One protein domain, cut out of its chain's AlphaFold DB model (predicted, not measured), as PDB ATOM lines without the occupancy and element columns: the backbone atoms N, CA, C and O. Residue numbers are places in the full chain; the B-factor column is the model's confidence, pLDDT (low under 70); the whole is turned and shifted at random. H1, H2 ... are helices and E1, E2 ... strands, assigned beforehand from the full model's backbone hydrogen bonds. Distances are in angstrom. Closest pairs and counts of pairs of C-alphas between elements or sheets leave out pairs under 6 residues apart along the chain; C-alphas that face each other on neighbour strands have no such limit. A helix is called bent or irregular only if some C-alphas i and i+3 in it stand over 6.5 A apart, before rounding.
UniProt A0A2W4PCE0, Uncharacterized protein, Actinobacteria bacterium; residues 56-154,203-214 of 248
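Overview. This is residues 56 to 154 and 203 to 214 of the 248 residues of an uncharacterized protein of Actinobacteria bacterium (UniProt A0A2W4PCE0). Strands E2, E3, E4, E6, E7 and E8 curl round into a small, nearly closed barrel, with E6 coming back near E2 and the short E5 folding back beside the last residues of E4. A long two-stranded ribbon, E1 and E9, reaches the barrel at E3 with the last part of E9, while its other end, at Val 56 and Trp 204, sticks out and makes much of the length; the single helix H1 lies over E2. The printed part has 111 residues with one named helix and nine named strands, in the order E1 E2 E3 E4 E5 E6 E7 E8 H1 E9, and its class is mostly strand. The seven-stranded sheet is branched and antiparallel, and the sheet of E1 and E9 is parallel. The whole is compact by its radius of gyration of the C-alphas, 14.2 A, yet elongated in outline, with spans of 51 by 30 by 26 A.

Arrangement. The branched sheet holds E2, residues 68 to 72, E3, residues 78 to 86, E4, residues 91 to 100, E5, residues 103 to 106, E6, residues 113 to 116, E7, residues 122 to 129, and E8, residues 132 to 139. It is strongly twisted, with C-alphas up to 8.7 A off its best plane. E2 E3 E4 E5 and E6 E7 E8 are two meanders, each strand the antiparallel neighbour of the one before. E4 has three neighbours: E3 lies on one side of it, and E5 and E8 on the other side, beside residues 97 to 100 and 91 to 95. In the hairpin of E2 and E3, N 71 and O 79 are 2.8 A apart; in that of E3 and E4, N 82 and O 95 are 2.8 A apart. In the hairpin of E4 and E5, N 103 and O 100 are within hydrogen-bond range at 2.8 A, and between the neighbours E4 and E8, N 94 and O 136 are within hydrogen-bond range at 2.8 A. In the hairpins of E7, N 123 and O 115 of E6 are 2.8 A apart, and N 137 of E8 and O 127 are 2.8 A apart. E7 bends by 63 degrees at residue 126. The closest C-alphas of E2 and E6, those of Val 72 and Arg 116, are 5.3 A apart. E1, residues 56 to 65, and E9, residues 204 to 213, are parallel at 25 degrees, with N 57 and O 204 2.8 A apart. Their sheet and the branched one form a sandwich, two sheets face to face, the facing parts 11.3 A centre to centre and the best planes 30 degrees apart. The closest C-alphas of E3 and E9, those of Ser 84 and Ser 211, are 5.4 A apart. E1 runs on into E2 across a break of 2 residues, at 62 degrees. H1, residues 143 to 153, is on the branched sheet at a height of 9.5 A, over E2 and across the strands, at 78 degrees to E2 on the local plane. It is irregular, with C-alphas 145 and 148 7.0 A apart, and 5 of its 7 O i to N i+4 pairs are within hydrogen-bond range.

Along the chain. E4 is 26.7 A long from first to last C-alpha, E3 23.4 A, E7 18.7 A and E8 17.5 A; E2 is 13.2 A, E5 10.6 A and E6 9.9 A. E1 measures 27.2 A from C-alpha 56 at (-49.983, -11.303, 44.587), and E9 28.6 A to C-alpha 213 at (-39.287, -28.997, 26.664). H1 measures 15.5 A from C-alpha 143 at (-45.208, -39.679, 38.908).

Size, cuts and confidence. The two C-alphas farthest apart, those of Asp 75 and Val 203, are 50.8 A apart. Residues 155 to 202 are not printed, and C-alphas 154 and 203 are 38.9 A apart across this cut. Of the links that are printed whole, E5 to E6 is short but not tight and the others are tight. The mean pLDDT of the printed part is 77.8; residues 60 to 66, 142 to 145, 147 to 154 and 203 to 214 are under 70.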
ATOM      1  N   VAL A  56     -50.421  -9.918  44.803       82.88
ATOM      2  CA  VAL A  56     -49.983 -11.303  44.587       82.88
ATOM      3  C   VAL A  56     -48.817 -11.341  43.608       82.88
ATOM      4  O   VAL A  56     -48.962 -11.064  42.416       82.88
ATOM      5  N   LEU A  57     -47.655 -11.777  44.092       83.94
ATOM      6  CA  LEU A  57     -46.493 -12.046  43.258       83.94
ATOM      7  C   LEU A  57     -46.570 -13.472  42.698       83.94
ATOM      8  O   LEU A  57     -46.314 -14.463  43.390       83.94
ATOM      9  N   VAL A  58     -46.894 -13.581  41.411       79.88
ATOM     10  CA  VAL A  58     -46.895 -14.863  40.695       79.88
ATOM     11  C   VAL A  58     -45.502 -15.135  40.137       79.88
ATOM     12  O   VAL A  58     -45.028 -14.447  39.232       79.88
ATOM     13  N   VAL A  59     -44.842 -16.167  40.660       73.38
ATOM     14  CA  VAL A  59     -43.489 -16.551  40.238       73.38
ATOM     15  C   VAL A  59     -43.570 -17.767  39.322       73.38
ATOM     16  O   VAL A  59     -44.130 -18.795  39.693       73.38
ATOM     17  N   ASN A  60     -42.977 -17.669  38.130       69.19
ATOM     18  CA  ASN A  60     -42.833 -18.818  37.240       69.19
ATOM     19  C   ASN A  60     -41.605 -19.643  37.648       69.19
ATOM     20  O   ASN A  60     -40.465 -19.198  37.495       69.19
ATOM     21  N   VAL A  61     -41.843 -20.843  38.163       62.84
ATOM     22  CA  VAL A  61     -40.822 -21.830  38.500       62.84
ATOM     23  C   VAL A  61     -40.746 -22.814  37.340       62.84
ATOM     24  O   VAL A  61     -41.634 -23.640  37.145       62.84
ATOM     25  N   SER A  62     -39.686 -22.730  36.539       56.88
ATOM     26  CA  SER A  62     -39.488 -23.672  35.436       56.88
ATOM     27  C   SER A  62     -38.537 -24.799  35.823       56.88
ATOM     28  O   SER A  62     -37.487 -24.568  36.427       56.88
ATOM     29  N   ARG A  63     -38.894 -26.033  35.457       55.84
ATOM     30  CA  ARG A  63     -37.999 -27.196  35.525       55.84
ATOM     31  C   ARG A  63     -37.792 -27.726  34.116       55.84
ATOM     32  O   ARG A  63     -38.746 -27.914  33.366       55.84
ATOM     33  N   THR A  64     -36.539 -27.976  33.746       55.16
ATOM     34  CA  THR A  64     -36.246 -28.741  32.532       55.16
ATOM     35  C   THR A  64     -36.461 -30.210  32.862       55.16
ATOM     36  O   THR A  64     -35.689 -30.790  33.625       55.16
ATOM     37  N   ILE A  65     -37.523 -30.789  32.318       61.44
ATOM     38  CA  ILE A  65     -37.736 -32.236  32.284       61.44
ATOM     39  C   ILE A  65     -37.572 -32.705  30.832       61.44
ATOM     40  O   ILE A  65     -37.717 -31.889  29.914       61.44
ATOM     41  N   PRO A  66     -37.255 -33.988  30.587       58.16
ATOM     42  CA  PRO A  66     -37.396 -34.588  29.267       58.16
ATOM     43  C   PRO A  66     -38.882 -34.566  28.927       58.16
ATOM     44  O   PRO A  66     -39.647 -35.435  29.321       58.16
ATOM     45  N   ALA A  67     -39.313 -33.486  28.289       73.25
ATOM     46  CA  ALA A  67     -40.724 -33.168  28.174       73.25
ATOM     47  C   ALA A  67     -41.352 -33.759  26.908       73.25
ATOM     48  O   ALA A  67     -42.324 -33.205  26.421       73.25
ATOM     49  N   SER A  68     -40.767 -34.810  26.333       85.38
ATOM     50  CA  SER A  68     -41.258 -35.443  25.112       85.38
ATOM     51  C   SER A  68     -41.081 -36.951  25.225       85.38
ATOM     52  O   SER A  68     -39.961 -37.426  25.422       85.38
ATOM     53  N   LEU A  69     -42.194 -37.673  25.166       87.12
ATOM     54  CA  LEU A  69     -42.258 -39.123  25.256       87.12
ATOM     55  C   LEU A  69     -42.817 -39.679  23.956       87.12
ATOM     56  O   LEU A  69     -43.870 -39.237  23.499       87.12
ATOM     57  N   ASP A  70     -42.133 -40.662  23.393       90.12
ATOM     58  CA  ASP A  70     -42.678 -41.445  22.290       90.12
ATOM     59  C   ASP A  70     -43.667 -42.465  22.837       90.12
ATOM     60  O   ASP A  70     -43.428 -43.045  23.893       90.12
ATOM     61  N   GLY A  71     -44.767 -42.681  22.132       91.50
ATOM     62  CA  GLY A  71     -45.795 -43.641  22.492       91.50
ATOM     63  C   GLY A  71     -46.602 -44.079  21.280       91.50
ATOM     64  O   GLY A  71     -46.337 -43.669  20.148       91.50
ATOM     65  N   VAL A  72     -47.587 -44.929  21.531       94.31
ATOM     66  CA  VAL A  72     -48.540 -45.410  20.525       94.31
ATOM     67  C   VAL A  72     -49.953 -45.340  21.089       94.31
ATOM     68  O   VAL A  72     -50.153 -45.643  22.267       94.31
ATOM     69  N   ASP A  73     -50.919 -44.910  20.285       93.44
ATOM     70  CA  ASP A  73     -52.331 -44.923  20.681       93.44
ATOM     71  C   ASP A  73     -52.947 -46.336  20.598       93.44
ATOM     72  O   ASP A  73     -52.250 -47.335  20.383       93.44
ATOM     73  N   ALA A  74     -54.261 -46.426  20.822       89.06
ATOM     74  CA  ALA A  74     -55.005 -47.683  20.787       89.06
ATOM     75  C   ALA A  74     -54.963 -48.375  19.412       89.06
ATOM     76  O   ALA A  74     -54.922 -49.606  19.364       89.06
ATOM     77  N   ASP A  75     -54.900 -47.594  18.330       91.06
ATOM     78  CA  ASP A  75     -54.849 -48.075  16.946       91.06
ATOM     79  C   ASP A  75     -53.413 -48.410  16.499       91.06
ATOM     80  O   ASP A  75     -53.182 -48.882  15.385       91.06
ATOM     81  N   GLY A  76     -52.425 -48.196  17.376       91.69
ATOM     82  CA  GLY A  76     -51.008 -48.403  17.086       91.69
ATOM     83  C   GLY A  76     -50.359 -47.235  16.343       91.69
ATOM     84  O   GLY A  76     -49.211 -47.354  15.907       91.69
ATOM     85  N   THR A  77     -51.046 -46.098  16.216       93.81
ATOM     86  CA  THR A  77     -50.500 -44.900  15.583       93.81
ATOM     87  C   THR A  77     -49.427 -44.287  16.483       93.81
ATOM     88  O   THR A  77     -49.660 -44.099  17.680       93.81
ATOM     89  N   PRO A  78     -48.246 -43.936  15.946       94.88
ATOM     90  CA  PRO A  78     -47.219 -43.245  16.713       94.88
ATOM     91  C   PRO A  78     -47.691 -41.876  17.221       94.88
ATOM     92  O   PRO A  78     -48.131 -41.025  16.446       94.88
ATOM     93  N   VAL A  79     -47.516 -41.631  18.518       94.81
ATOM     94  CA  VAL A  79     -47.854 -40.369  19.191       94.81
ATOM     95  C   VAL A  79     -46.639 -39.866  19.958       94.81
ATOM     96  O   VAL A  79     -45.958 -40.629  20.638       94.81
ATOM     97  N   ARG A  80     -46.376 -38.559  19.897       93.25
ATOM     98  CA  ARG A  80     -45.385 -37.898  20.750       93.25
ATOM     99  C   ARG A  80     -46.097 -37.069  21.817       93.25
ATOM    100  O   ARG A  80     -46.765 -36.090  21.500       93.25
ATOM    101  N   ILE A  81     -45.957 -37.454  23.081       91.62
ATOM    102  CA  ILE A  81     -46.562 -36.781  24.234       91.62
ATOM    103  C   ILE A  81     -45.603 -35.725  24.770       91.62
ATOM    104  O   ILE A  81     -44.544 -36.046  25.312       91.62
ATOM    105  N   HIS A  82     -45.973 -34.452  24.639       90.31
ATOM    106  CA  HIS A  82     -45.233 -33.350  25.237       90.31
ATOM    107  C   HIS A  82     -45.756 -33.028  26.634       90.31
ATOM    108  O   HIS A  82     -46.907 -32.631  26.803       90.31
ATOM    109  N   LEU A  83     -44.907 -33.155  27.646       86.56
ATOM    110  CA  LEU A  83     -45.275 -32.899  29.036       86.56
ATOM    111  C   LEU A  83     -45.286 -31.399  29.312       86.56
ATOM    112  O   LEU A  83     -44.298 -30.707  29.064       86.56
ATOM    113  N   SER A  84     -46.392 -30.902  29.860       84.00
ATOM    114  CA  SER A  84     -46.557 -29.485  30.178       84.00
ATOM    115  C   SER A  84     -46.443 -29.241  31.682       84.00
ATOM    116  O   SER A  84     -45.368 -28.885  32.169       84.00
ATOM    117  N   CYS A  85     -47.513 -29.426  32.451       78.31
ATOM    118  CA  CYS A  85     -47.542 -29.047  33.863       78.31
ATOM    119  C   CYS A  85     -48.141 -30.157  34.734       78.31
ATOM    120  O   CYS A  85     -49.201 -30.672  34.387       78.31
ATOM    121  N   PRO A  86     -47.530 -30.510  35.879       81.31
ATOM    122  CA  PRO A  86     -48.216 -31.325  36.872       81.31
ATOM    123  C   PRO A  86     -49.385 -30.536  37.474       81.31
ATOM    124  O   PRO A  86     -49.207 -29.419  37.960       81.31
ATOM    125  N   ILE A  87     -50.576 -31.127  37.465       83.75
ATOM    126  CA  ILE A  87     -51.755 -30.619  38.179       83.75
ATOM    127  C   ILE A  87     -51.758 -31.160  39.614       83.75
ATOM    128  O   ILE A  87     -52.074 -30.435  40.554       83.75
ATOM    129  N   SER A  88     -51.393 -32.432  39.783       81.94
ATOM    130  CA  SER A  88     -51.318 -33.134  41.067       81.94
ATOM    131  C   SER A  88     -50.197 -34.193  41.014       81.94
ATOM    132  O   SER A  88     -49.534 -34.322  39.981       81.94
ATOM    133  N   PRO A  89     -49.938 -34.969  42.085       79.31
ATOM    134  CA  PRO A  89     -48.932 -36.038  42.059       79.31
ATOM    135  C   PRO A  89     -49.146 -37.106  40.971       79.31
ATOM    136  O   PRO A  89     -48.188 -37.779  40.577       79.31
ATOM    137  N   THR A  90     -50.386 -37.266  40.506       80.50
ATOM    138  CA  THR A  90     -50.787 -38.249  39.492       80.50
ATOM    139  C   THR A  90     -51.258 -37.581  38.201       80.50
ATOM    140  O   THR A  90     -51.068 -38.153  37.133       80.50
ATOM    141  N   LEU A  91     -51.784 -36.353  38.256       87.88
ATOM    142  CA  LEU A  91     -52.349 -35.671  37.092       87.88
ATOM    143  C   LEU A  91     -51.370 -34.705  36.430       87.88
ATOM    144  O   LEU A  91     -50.733 -33.884  37.093       87.88
ATOM    145  N   TRP A  92     -51.339 -34.735  35.103       87.88
ATOM    146  CA  TRP A  92     -50.509 -33.873  34.264       87.88
ATOM    147  C   TRP A  92     -51.319 -33.242  33.140       87.88
ATOM    148  O   TRP A  92     -52.270 -33.833  32.642       87.88
ATOM    149  N   THR A  93     -50.901 -32.060  32.693       91.06
ATOM    150  CA  THR A  93     -51.256 -31.552  31.370       91.06
ATOM    151  C   THR A  93     -50.205 -31.966  30.352       91.06
ATOM    152  O   THR A  93     -48.998 -31.841  30.593       91.06
ATOM    153  N   VAL A  94     -50.663 -32.439  29.197       92.06
ATOM    154  CA  VAL A  94     -49.822 -32.909  28.096       92.06
ATOM    155  C   VAL A  94     -50.352 -32.448  26.741       92.06
ATOM    156  O   VAL A  94     -51.540 -32.192  26.595       92.06
ATOM    157  N   GLU A  95     -49.485 -32.343  25.739       94.38
ATOM    158  CA  GLU A  95     -49.861 -32.096  24.343       94.38
ATOM    159  C   GLU A  95     -49.509 -33.334  23.503       94.38
ATOM    160  O   GLU A  95     -48.323 -33.600  23.293       94.38
ATOM    161  N   PRO A  96     -50.500 -34.093  23.007       94.69
ATOM    162  CA  PRO A  96     -50.289 -35.085  21.962       94.69
ATOM    163  C   PRO A  96     -49.889 -34.410  20.650       94.69
ATOM    164  O   PRO A  96     -50.474 -33.407  20.227       94.69
ATOM    165  N   ARG A  97     -48.861 -34.950  20.004       95.06
ATOM    166  CA  ARG A  97     -48.283 -34.416  18.772       95.06
ATOM    167  C   ARG A  97     -47.994 -35.544  17.804       95.06
ATOM    168  O   ARG A  97     -47.691 -36.662  18.217       95.06
ATOM    169  N   GLN A  98     -48.051 -35.231  16.518       94.31
ATOM    170  CA  GLN A  98     -47.688 -36.189  15.487       94.31
ATOM    171  C   GLN A  98     -46.155 -36.219  15.373       94.31
ATOM    172  O   GLN A  98     -45.535 -35.153  15.259       94.31
ATOM    173  N   PRO A  99     -45.515 -37.397  15.475       93.50
ATOM    174  CA  PRO A  99     -44.073 -37.509  15.289       93.50
ATOM    175  C   PRO A  99     -43.655 -37.090  13.872       93.50
ATOM    176  O   PRO A  99     -44.292 -37.479  12.898       93.50
ATOM    177  N   ASP A 100     -42.561 -36.335  13.768       89.75
ATOM    178  CA  ASP A 100     -41.942 -35.934  12.500       89.75
ATOM    179  C   ASP A 100     -40.416 -36.057  12.622       89.75
ATOM    180  O   ASP A 100     -39.717 -35.152  13.089       89.75
ATOM    181  N   GLY A 101     -39.901 -37.255  12.324       86.25
ATOM    182  CA  GLY A 101     -38.506 -37.619  12.568       86.25
ATOM    183  C   GLY A 101     -38.087 -37.358  14.022       86.25
ATOM    184  O   GLY A 101     -38.676 -37.879  14.976       86.25
ATOM    185  N   VAL A 102     -37.067 -36.511  14.199       80.50
ATOM    186  CA  VAL A 102     -36.580 -36.081  15.527       80.50
ATOM    187  C   VAL A 102     -37.449 -34.996  16.185       80.50
ATOM    188  O   VAL A 102     -37.217 -34.648  17.341       80.50
ATOM    189  N   GLY A 103     -38.411 -34.423  15.456       84.88
ATOM    190  CA  GLY A 103     -39.312 -33.354  15.887       84.88
ATOM    191  C   GLY A 103     -40.778 -33.786  15.955       84.88
ATOM    192  O   GLY A 103     -41.109 -34.968  15.944       84.88
ATOM    193  N   SER A 104     -41.688 -32.827  16.086       91.19
ATOM    194  CA  SER A 104     -43.126 -33.103  16.043       91.19
ATOM    195  C   SER A 104     -43.924 -31.864  15.688       91.19
ATOM    196  O   SER A 104     -43.604 -30.748  16.118       91.19
ATOM    197  N   HIS A 105     -45.035 -32.055  14.991       92.50
ATOM    198  CA  HIS A 105     -45.999 -30.999  14.705       92.50
ATOM    199  C   HIS A 105     -47.289 -31.181  15.500       92.50
ATOM    200  O   HIS A 105     -47.555 -32.209  16.124       92.50
ATOM    201  N   ARG A 106     -48.068 -30.102  15.544       92.38
ATOM    202  CA  ARG A 106     -49.331 -30.062  16.276       92.38
ATOM    203  C   ARG A 106     -50.307 -31.076  15.674       92.38
ATOM    204  O   ARG A 106     -50.456 -31.099  14.458       92.38
ATOM    205  N   TRP A 107     -51.029 -31.798  16.531       93.44
ATOM    206  CA  TRP A 107     -52.138 -32.670  16.143       93.44
ATOM    207  C   TRP A 107     -53.459 -32.121  16.717       93.44
ATOM    208  O   TRP A 107     -53.789 -32.384  17.872       93.44
ATOM    209  N   PRO A 108     -54.196 -31.274  15.972       88.56
ATOM    210  CA  PRO A 108     -55.402 -30.612  16.478       88.56
ATOM    211  C   PRO A 108     -56.513 -31.604  16.837       88.56
ATOM    212  O   PRO A 108     -57.086 -31.527  17.927       88.56
ATOM    213  N   ASP A 109     -56.732 -32.563  15.940       89.56
ATOM    214  CA  ASP A 109     -57.865 -33.488  15.957       89.56
ATOM    215  C   ASP A 109     -57.504 -34.829  16.600       89.56
ATOM    216  O   ASP A 109     -58.100 -35.858  16.300       89.56
ATOM    217  N   PHE A 110     -56.500 -34.828  17.484       91.56
ATOM    218  CA  PHE A 110     -56.152 -36.021  18.244       91.56
ATOM    219  C   PHE A 110     -57.378 -36.473  19.064       91.56
ATOM    220  O   PHE A 110     -57.921 -35.642  19.805       91.56
ATOM    221  N   PRO A 111     -57.829 -37.735  18.943       90.25
ATOM    222  CA  PRO A 111     -59.117 -38.172  19.486       90.25
ATOM    223  C   PRO A 111     -59.127 -38.316  21.015       90.25
ATOM    224  O   PRO A 111     -60.194 -38.279  21.622       90.25
ATOM    225  N   GLY A 112     -57.957 -38.423  21.650       91.06
ATOM    226  CA  GLY A 112     -57.835 -38.755  23.071       91.06
ATOM    227  C   GLY A 112     -57.549 -40.243  23.268       91.06
ATOM    228  O   GLY A 112     -56.984 -40.889  22.389       91.06
ATOM    229  N   GLY A 113     -57.931 -40.779  24.426       91.88
ATOM    230  CA  GLY A 113     -57.740 -42.190  24.764       91.88
ATOM    231  C   GLY A 113     -56.393 -42.494  25.419       91.88
ATOM    232  O   GLY A 113     -55.698 -41.602  25.909       91.88
ATOM    233  N   THR A 114     -56.054 -43.780  25.469       93.25
ATOM    234  CA  THR A 114     -54.841 -44.270  26.129       93.25
ATOM    235  C   THR A 114     -53.667 -44.286  25.163       93.25
ATOM    236  O   THR A 114     -53.710 -44.945  24.123       93.25
ATOM    237  N   VAL A 115     -52.581 -43.616  25.542       92.81
ATOM    238  CA  VAL A 115     -51.294 -43.710  24.847       92.81
ATOM    239  C   VAL A 115     -50.369 -44.611  25.650       92.81
ATOM    240  O   VAL A 115     -50.031 -44.312  26.796       92.81
ATOM    241  N   ARG A 116     -49.938 -45.719  25.049       91.62
ATOM    242  CA  ARG A 116     -48.936 -46.614  25.632       91.62
ATOM    243  C   ARG A 116     -47.559 -45.981  25.492       91.62
ATOM    244  O   ARG A 116     -47.179 -45.528  24.413       91.62
ATOM    245  N   LEU A 117     -46.816 -45.972  26.586       88.56
ATOM    246  CA  LEU A 117     -45.499 -45.368  26.712       88.56
ATOM    247  C   LEU A 117     -44.431 -46.454  26.969       88.56
ATOM    248  O   LEU A 117     -44.747 -47.574  27.385       88.56
ATOM    249  N   PRO A 118     -43.141 -46.146  26.747       83.00
ATOM    250  CA  PRO A 118     -42.035 -47.036  27.060       83.00
ATOM    251  C   PRO A 118     -42.059 -47.512  28.513       83.00
ATOM    252  O   PRO A 118     -42.475 -46.791  29.417       83.00
ATOM    253  N   GLY A 119     -41.555 -48.725  28.748       78.00
ATOM    254  CA  GLY A 119     -41.485 -49.294  30.096       78.00
ATOM    255  C   GLY A 119     -42.831 -49.766  30.653       78.00
ATOM    256  O   GLY A 119     -42.946 -49.926  31.862       78.00
ATOM    257  N   GLY A 120     -43.835 -49.983  29.795       80.69
ATOM    258  CA  GLY A 120     -45.154 -50.485  30.197       80.69
ATOM    259  C   GLY A 120     -46.063 -49.429  30.829       80.69
ATOM    260  O   GLY A 120     -47.142 -49.767  31.305       80.69
ATOM    261  N   ALA A 121     -45.646 -48.163  30.832       84.62
ATOM    262  CA  ALA A 121     -46.478 -47.066  31.294       84.62
ATOM    263  C   ALA A 121     -47.573 -46.724  30.275       84.62
ATOM    264  O   ALA A 121     -47.472 -47.032  29.086       84.62
ATOM    265  N   ALA A 122     -48.598 -46.025  30.741       88.06
ATOM    266  CA  ALA A 122     -49.658 -45.489  29.907       88.06
ATOM    267  C   ALA A 122     -50.003 -44.060  30.335       88.06
ATOM    268  O   ALA A 122     -49.742 -43.664  31.475       88.06
ATOM    269  N   ALA A 123     -50.556 -43.300  29.394       90.12
ATOM    270  CA  ALA A 123     -51.157 -41.997  29.610       90.12
ATOM    271  C   ALA A 123     -52.614 -42.044  29.165       90.12
ATOM    272  O   ALA A 123     -52.900 -42.073  27.966       90.12
ATOM    273  N   ASP A 124     -53.524 -42.040  30.135       92.25
ATOM    274  CA  ASP A 124     -54.957 -41.980  29.870       92.25
ATOM    275  C   ASP A 124     -55.363 -40.521  29.723       92.25
ATOM    276  O   ASP A 124     -55.262 -39.746  30.676       92.25
ATOM    277  N   LEU A 125     -55.754 -40.111  28.517       93.38
ATOM    278  CA  LEU A 125     -56.130 -38.730  28.223       93.38
ATOM    279  C   LEU A 125     -57.598 -38.516  28.597       93.38
ATOM    280  O   LEU A 125     -58.503 -38.748  27.799       93.38
ATOM    281  N   LEU A 126     -57.809 -38.083  29.839       93.38
ATOM    282  CA  LEU A 126     -59.112 -38.008  30.502       93.38
ATOM    283  C   LEU A 126     -60.026 -36.944  29.892       93.38
ATOM    284  O   LEU A 126     -61.217 -37.165  29.700       93.38
ATOM    285  N   THR A 127     -59.480 -35.753  29.641       93.81
ATOM    286  CA  THR A 127     -60.234 -34.620  29.092       93.81
ATOM    287  C   THR A 127     -59.299 -33.562  28.518       93.81
ATOM    288  O   THR A 127     -58.110 -33.535  28.841       93.81
ATOM    289  N   ARG A 128     -59.824 -32.655  27.693       93.38
ATOM    290  CA  ARG A 128     -59.071 -31.481  27.237       93.38
ATOM    291  C   ARG A 128     -58.960 -30.442  28.350       93.38
ATOM    292  O   ARG A 128     -59.880 -30.247  29.141       93.38
ATOM    293  N   ASP A 129     -57.832 -29.743  28.387       90.44
ATOM    294  CA  ASP A 129     -57.651 -28.605  29.284       90.44
ATOM    295  C   ASP A 129     -58.554 -27.449  28.829       90.44
ATOM    296  O   ASP A 129     -58.471 -26.969  27.697       90.44
ATOM    297  N   VAL A 130     -59.388 -26.954  29.741       87.06
ATOM    298  CA  VAL A 130     -60.313 -25.837  29.489       87.06
ATOM    299  C   VAL A 130     -59.605 -24.542  29.070       87.06
ATOM    300  O   VAL A 130     -60.214 -23.668  28.461       87.06
ATOM    301  N   ARG A 131     -58.314 -24.398  29.385       86.19
ATOM    302  CA  ARG A 131     -57.494 -23.220  29.069       86.19
ATOM    303  C   ARG A 131     -56.810 -23.331  27.711       86.19
ATOM    304  O   ARG A 131     -56.280 -22.333  27.224       86.19
ATOM    305  N   SER A 132     -56.749 -24.525  27.122       87.44
ATOM    306  CA  SER A 132     -56.070 -24.743  25.849       87.44
ATOM    307  C   SER A 132     -56.615 -25.974  25.126       87.44
ATOM    308  O   SER A 132     -56.395 -27.092  25.585       87.44
ATOM    309  N   PRO A 133     -57.163 -25.821  23.906       86.00
ATOM    310  CA  PRO A 133     -57.672 -26.954  23.129       86.00
ATOM    311  C   PRO A 133     -56.567 -27.922  22.674       86.00
ATOM    312  O   PRO A 133     -56.856 -28.964  22.094       86.00
ATOM    313  N   ARG A 134     -55.291 -27.567  22.879       90.94
ATOM    314  CA  ARG A 134     -54.120 -28.400  22.559       90.94
ATOM    315  C   ARG A 134     -53.761 -29.358  23.685       90.94
ATOM    316  O   ARG A 134     -53.139 -30.381  23.425       90.94
ATOM    317  N   LEU A 135     -54.078 -28.975  24.917       93.69
ATOM    318  CA  LEU A 135     -53.646 -29.698  26.096       93.69
ATOM    319  C   LEU A 135     -54.720 -30.685  26.532       93.69
ATOM    320  O   LEU A 135     -55.916 -30.434  26.406       93.69
ATOM    321  N   TRP A 136     -54.251 -31.791  27.079       94.44
ATOM    322  CA  TRP A 136     -55.041 -32.846  27.675       94.44
ATOM    323  C   TRP A 136     -54.618 -33.030  29.117       94.44
ATOM    324  O   TRP A 136     -53.431 -32.971  29.431       94.44
ATOM    325  N   VAL A 137     -55.591 -33.271  29.981       93.81
ATOM    326  CA  VAL A 137     -55.364 -33.770  31.330       93.81
ATOM    327  C   VAL A 137     -55.214 -35.278  31.243       93.81
ATOM    328  O   VAL A 137     -56.046 -35.954  30.638       93.81
ATOM    329  N   THR A 138     -54.159 -35.799  31.851       92.25
ATOM    330  CA  THR A 138     -53.875 -37.228  31.886       92.25
ATOM    331  C   THR A 138     -53.512 -37.690  33.280       92.25
ATOM    332  O   THR A 138     -52.877 -36.946  34.034       92.25
ATOM    333  N   ASP A 139     -53.921 -38.911  33.610       86.69
ATOM    334  CA  ASP A 139     -53.407 -39.615  34.774       86.69
ATOM    335  C   ASP A 139     -52.140 -40.387  34.392       86.69
ATOM    336  O   ASP A 139     -52.107 -41.138  33.418       86.69
ATOM    337  N   SER A 140     -51.083 -40.169  35.167       75.06
ATOM    338  CA  SER A 140     -49.808 -40.876  35.041       75.06
ATOM    339  C   SER A 140     -49.758 -42.190  35.823       75.06
ATOM    340  O   SER A 140     -48.734 -42.872  35.801       75.06
ATOM    341  N   GLY A 141     -50.816 -42.534  36.566       70.00
ATOM    342  CA  GLY A 141     -50.791 -43.610  37.560       70.00
ATOM    343  C   GLY A 141     -49.820 -43.302  38.707       70.00
ATOM    344  O   GLY A 141     -49.319 -44.214  39.360       70.00
ATOM    345  N   GLY A 142     -49.500 -42.017  38.907       63.69
ATOM    346  CA  GLY A 142     -48.453 -41.525  39.801       63.69
ATOM    347  C   GLY A 142     -47.131 -41.220  39.095       63.69
ATOM    348  O   GLY A 142     -46.649 -41.971  38.254       63.69
ATOM    349  N   SER A 143     -46.484 -40.121  39.500       59.88
ATOM    350  CA  SER A 143     -45.208 -39.679  38.908       59.88
ATOM    351  C   SER A 143     -44.092 -40.737  38.901       59.88
ATOM    352  O   SER A 143     -43.234 -40.704  38.020       59.88
ATOM    353  N   ALA A 144     -44.104 -41.693  39.839       58.66
ATOM    354  CA  ALA A 144     -43.136 -42.790  39.905       58.66
ATOM    355  C   ALA A 144     -43.204 -43.722  38.683       58.66
ATOM    356  O   ALA A 144     -42.173 -44.237  38.256       58.66
ATOM    357  N   THR A 145     -44.384 -43.877  38.083       63.81
ATOM    358  CA  THR A 145     -44.621 -44.713  36.897       63.81
ATOM    359  C   THR A 145     -43.913 -44.141  35.670       63.81
ATOM    360  O   THR A 145     -43.391 -44.876  34.837       63.81
ATOM    361  N   TRP A 146     -43.836 -42.811  35.568       70.38
ATOM    362  CA  TRP A 146     -43.203 -42.122  34.438       70.38
ATOM    363  C   TRP A 146     -41.756 -41.691  34.731       70.38
ATOM    364  O   TRP A 146     -40.976 -41.453  33.805       70.38
ATOM    365  N   ALA A 147     -41.354 -41.647  36.005       62.97
ATOM    366  CA  ALA A 147     -39.997 -41.326  36.448       62.97
ATOM    367  C   ALA A 147     -38.874 -42.119  35.739       62.97
ATOM    368  O   ALA A 147     -37.896 -41.483  35.321       62.97
ATOM    369  N   PRO A 148     -38.964 -43.454  35.532       55.25
ATOM    370  CA  PRO A 148     -37.920 -44.194  34.820       55.25
ATOM    371  C   PRO A 148     -37.823 -43.808  33.338       55.25
ATOM    372  O   PRO A 148     -36.741 -43.878  32.755       55.25
ATOM    373  N   ILE A 149     -38.910 -43.331  32.730       60.09
ATOM    374  CA  ILE A 149     -38.943 -42.900  31.325       60.09
ATOM    375  C   ILE A 149     -38.153 -41.595  31.169       60.09
ATOM    376  O   ILE A 149     -37.370 -41.432  30.230       60.09
ATOM    377  N   TRP A 150     -38.267 -40.684  32.138       59.50
ATOM    378  CA  TRP A 150     -37.538 -39.412  32.120       59.50
ATOM    379  C   TRP A 150     -36.075 -39.595  32.540       59.50
ATOM    380  O   TRP A 150     -35.185 -38.947  31.990       59.50
ATOM    381  N   GLY A 151     -35.796 -40.521  33.461       47.78
ATOM    382  CA  GLY A 151     -34.426 -40.881  33.840       47.78
ATOM    383  C   GLY A 151     -33.639 -41.568  32.713       47.78
ATOM    384  O   GLY A 151     -32.450 -41.301  32.544       47.78
ATOM    385  N   SER A 152     -34.294 -42.412  31.908       43.44
ATOM    386  CA  SER A 152     -33.645 -43.214  30.854       43.44
ATOM    387  C   SER A 152     -33.531 -42.504  29.500       43.44
ATOM    388  O   SER A 152     -32.528 -42.682  28.804       43.44
ATOM    389  N   THR A 153     -34.481 -41.637  29.133       41.16
ATOM    390  CA  THR A 153     -34.429 -40.877  27.864       41.16
ATOM    391  C   THR A 153     -33.277 -39.866  27.844       41.16
ATOM    392  O   THR A 153     -32.706 -39.589  26.790       41.16
ATOM    393  N   ALA A 154     -32.834 -39.393  29.015       34.94
ATOM    394  CA  ALA A 154     -31.629 -38.572  29.139       34.94
ATOM    395  C   ALA A 154     -30.332 -39.308  28.728       34.94
ATOM    396  O   ALA A 154     -29.334 -38.651  28.437       34.94
ATOM    397  N   VAL A 203     -48.107  -9.338  51.045       44.06
ATOM    398  CA  VAL A 203     -47.984  -9.813  49.651       44.06
ATOM    399  C   VAL A 203     -47.882 -11.338  49.607       44.06
ATOM    400  O   VAL A 203     -46.991 -11.934  50.221       44.06
ATOM    401  N   TRP A 204     -48.753 -11.982  48.829       35.78
ATOM    402  CA  TRP A 204     -48.750 -13.438  48.660       35.78
ATOM    403  C   TRP A 204     -47.847 -13.871  47.505       35.78
ATOM    404  O   TRP A 204     -47.927 -13.334  46.403       35.78
ATOM    405  N   CYS A 205     -47.008 -14.885  47.725       39.66
ATOM    406  CA  CYS A 205     -46.217 -15.510  46.664       39.66
ATOM    407  C   CYS A 205     -46.879 -16.813  46.207       39.66
ATOM    408  O   CYS A 205     -47.019 -17.744  46.997       39.66
ATOM    409  N   SER A 206     -47.237 -16.899  44.924       35.50
ATOM    410  CA  SER A 206     -47.810 -18.112  44.331       35.50
ATOM    411  C   SER A 206     -46.866 -18.672  43.261       35.50
ATOM    412  O   SER A 206     -46.704 -18.051  42.202       35.50
ATOM    413  N   PRO A 207     -46.197 -19.815  43.509       45.81
ATOM    414  CA  PRO A 207     -45.380 -20.460  42.493       45.81
ATOM    415  C   PRO A 207     -46.273 -21.150  41.454       45.81
ATOM    416  O   PRO A 207     -47.146 -21.946  41.793       45.81
ATOM    417  N   ARG A 208     -46.019 -20.894  40.168       45.34
ATOM    418  CA  ARG A 208     -46.540 -21.709  39.062       45.34
ATOM    419  C   ARG A 208     -45.412 -22.542  38.485       45.34
ATOM    420  O   ARG A 208     -44.378 -21.988  38.126       45.34
ATOM    421  N   SER A 209     -45.620 -23.851  38.390       50.59
ATOM    422  CA  SER A 209     -44.656 -24.751  37.763       50.59
ATOM    423  C   SER A 209     -44.938 -24.855  36.270       50.59
ATOM    424  O   SER A 209     -46.067 -25.136  35.890       50.59
ATOM    425  N   CYS A 210     -43.933 -24.655  35.422       47.06
ATOM    426  CA  CYS A 210     -44.044 -24.918  33.985       47.06
ATOM    427  C   CYS A 210     -42.833 -25.721  33.508       47.06
ATOM    428  O   CYS A 210     -41.686 -25.337  33.749       47.06
ATOM    429  N   SER A 211     -43.065 -26.821  32.797       48.38
ATOM    430  CA  SER A 211     -41.973 -27.563  32.168       48.38
ATOM    431  C   SER A 211     -41.527 -26.854  30.898       48.38
ATOM    432  O   SER A 211     -42.350 -26.416  30.098       48.38
ATOM    433  N   THR A 212     -40.217 -26.729  30.694       47.16
ATOM    434  CA  THR A 212     -39.678 -26.320  29.389       47.16
ATOM    435  C   THR A 212     -39.210 -27.568  28.646       47.16
ATOM    436  O   THR A 212     -38.316 -28.246  29.164       47.16
ATOM    437  N   PRO A 213     -39.770 -27.884  27.463       41.69
ATOM    438  CA  PRO A 213     -39.287 -28.997  26.664       41.69
ATOM    439  C   PRO A 213     -37.857 -28.748  26.197       41.69
ATOM    440  O   PRO A 213     -37.531 -27.691  25.658       41.69
ATOM    441  N   ALA A 214     -36.996 -29.748  26.381       42.09
ATOM    442  CA  ALA A 214     -35.729 -29.817  25.671       42.09
ATOM    443  C   ALA A 214     -36.014 -30.241  24.219       42.09
ATOM    444  O   ALA A 214     -35.986 -31.424  23.902       42.09
TER     445      ALA A 214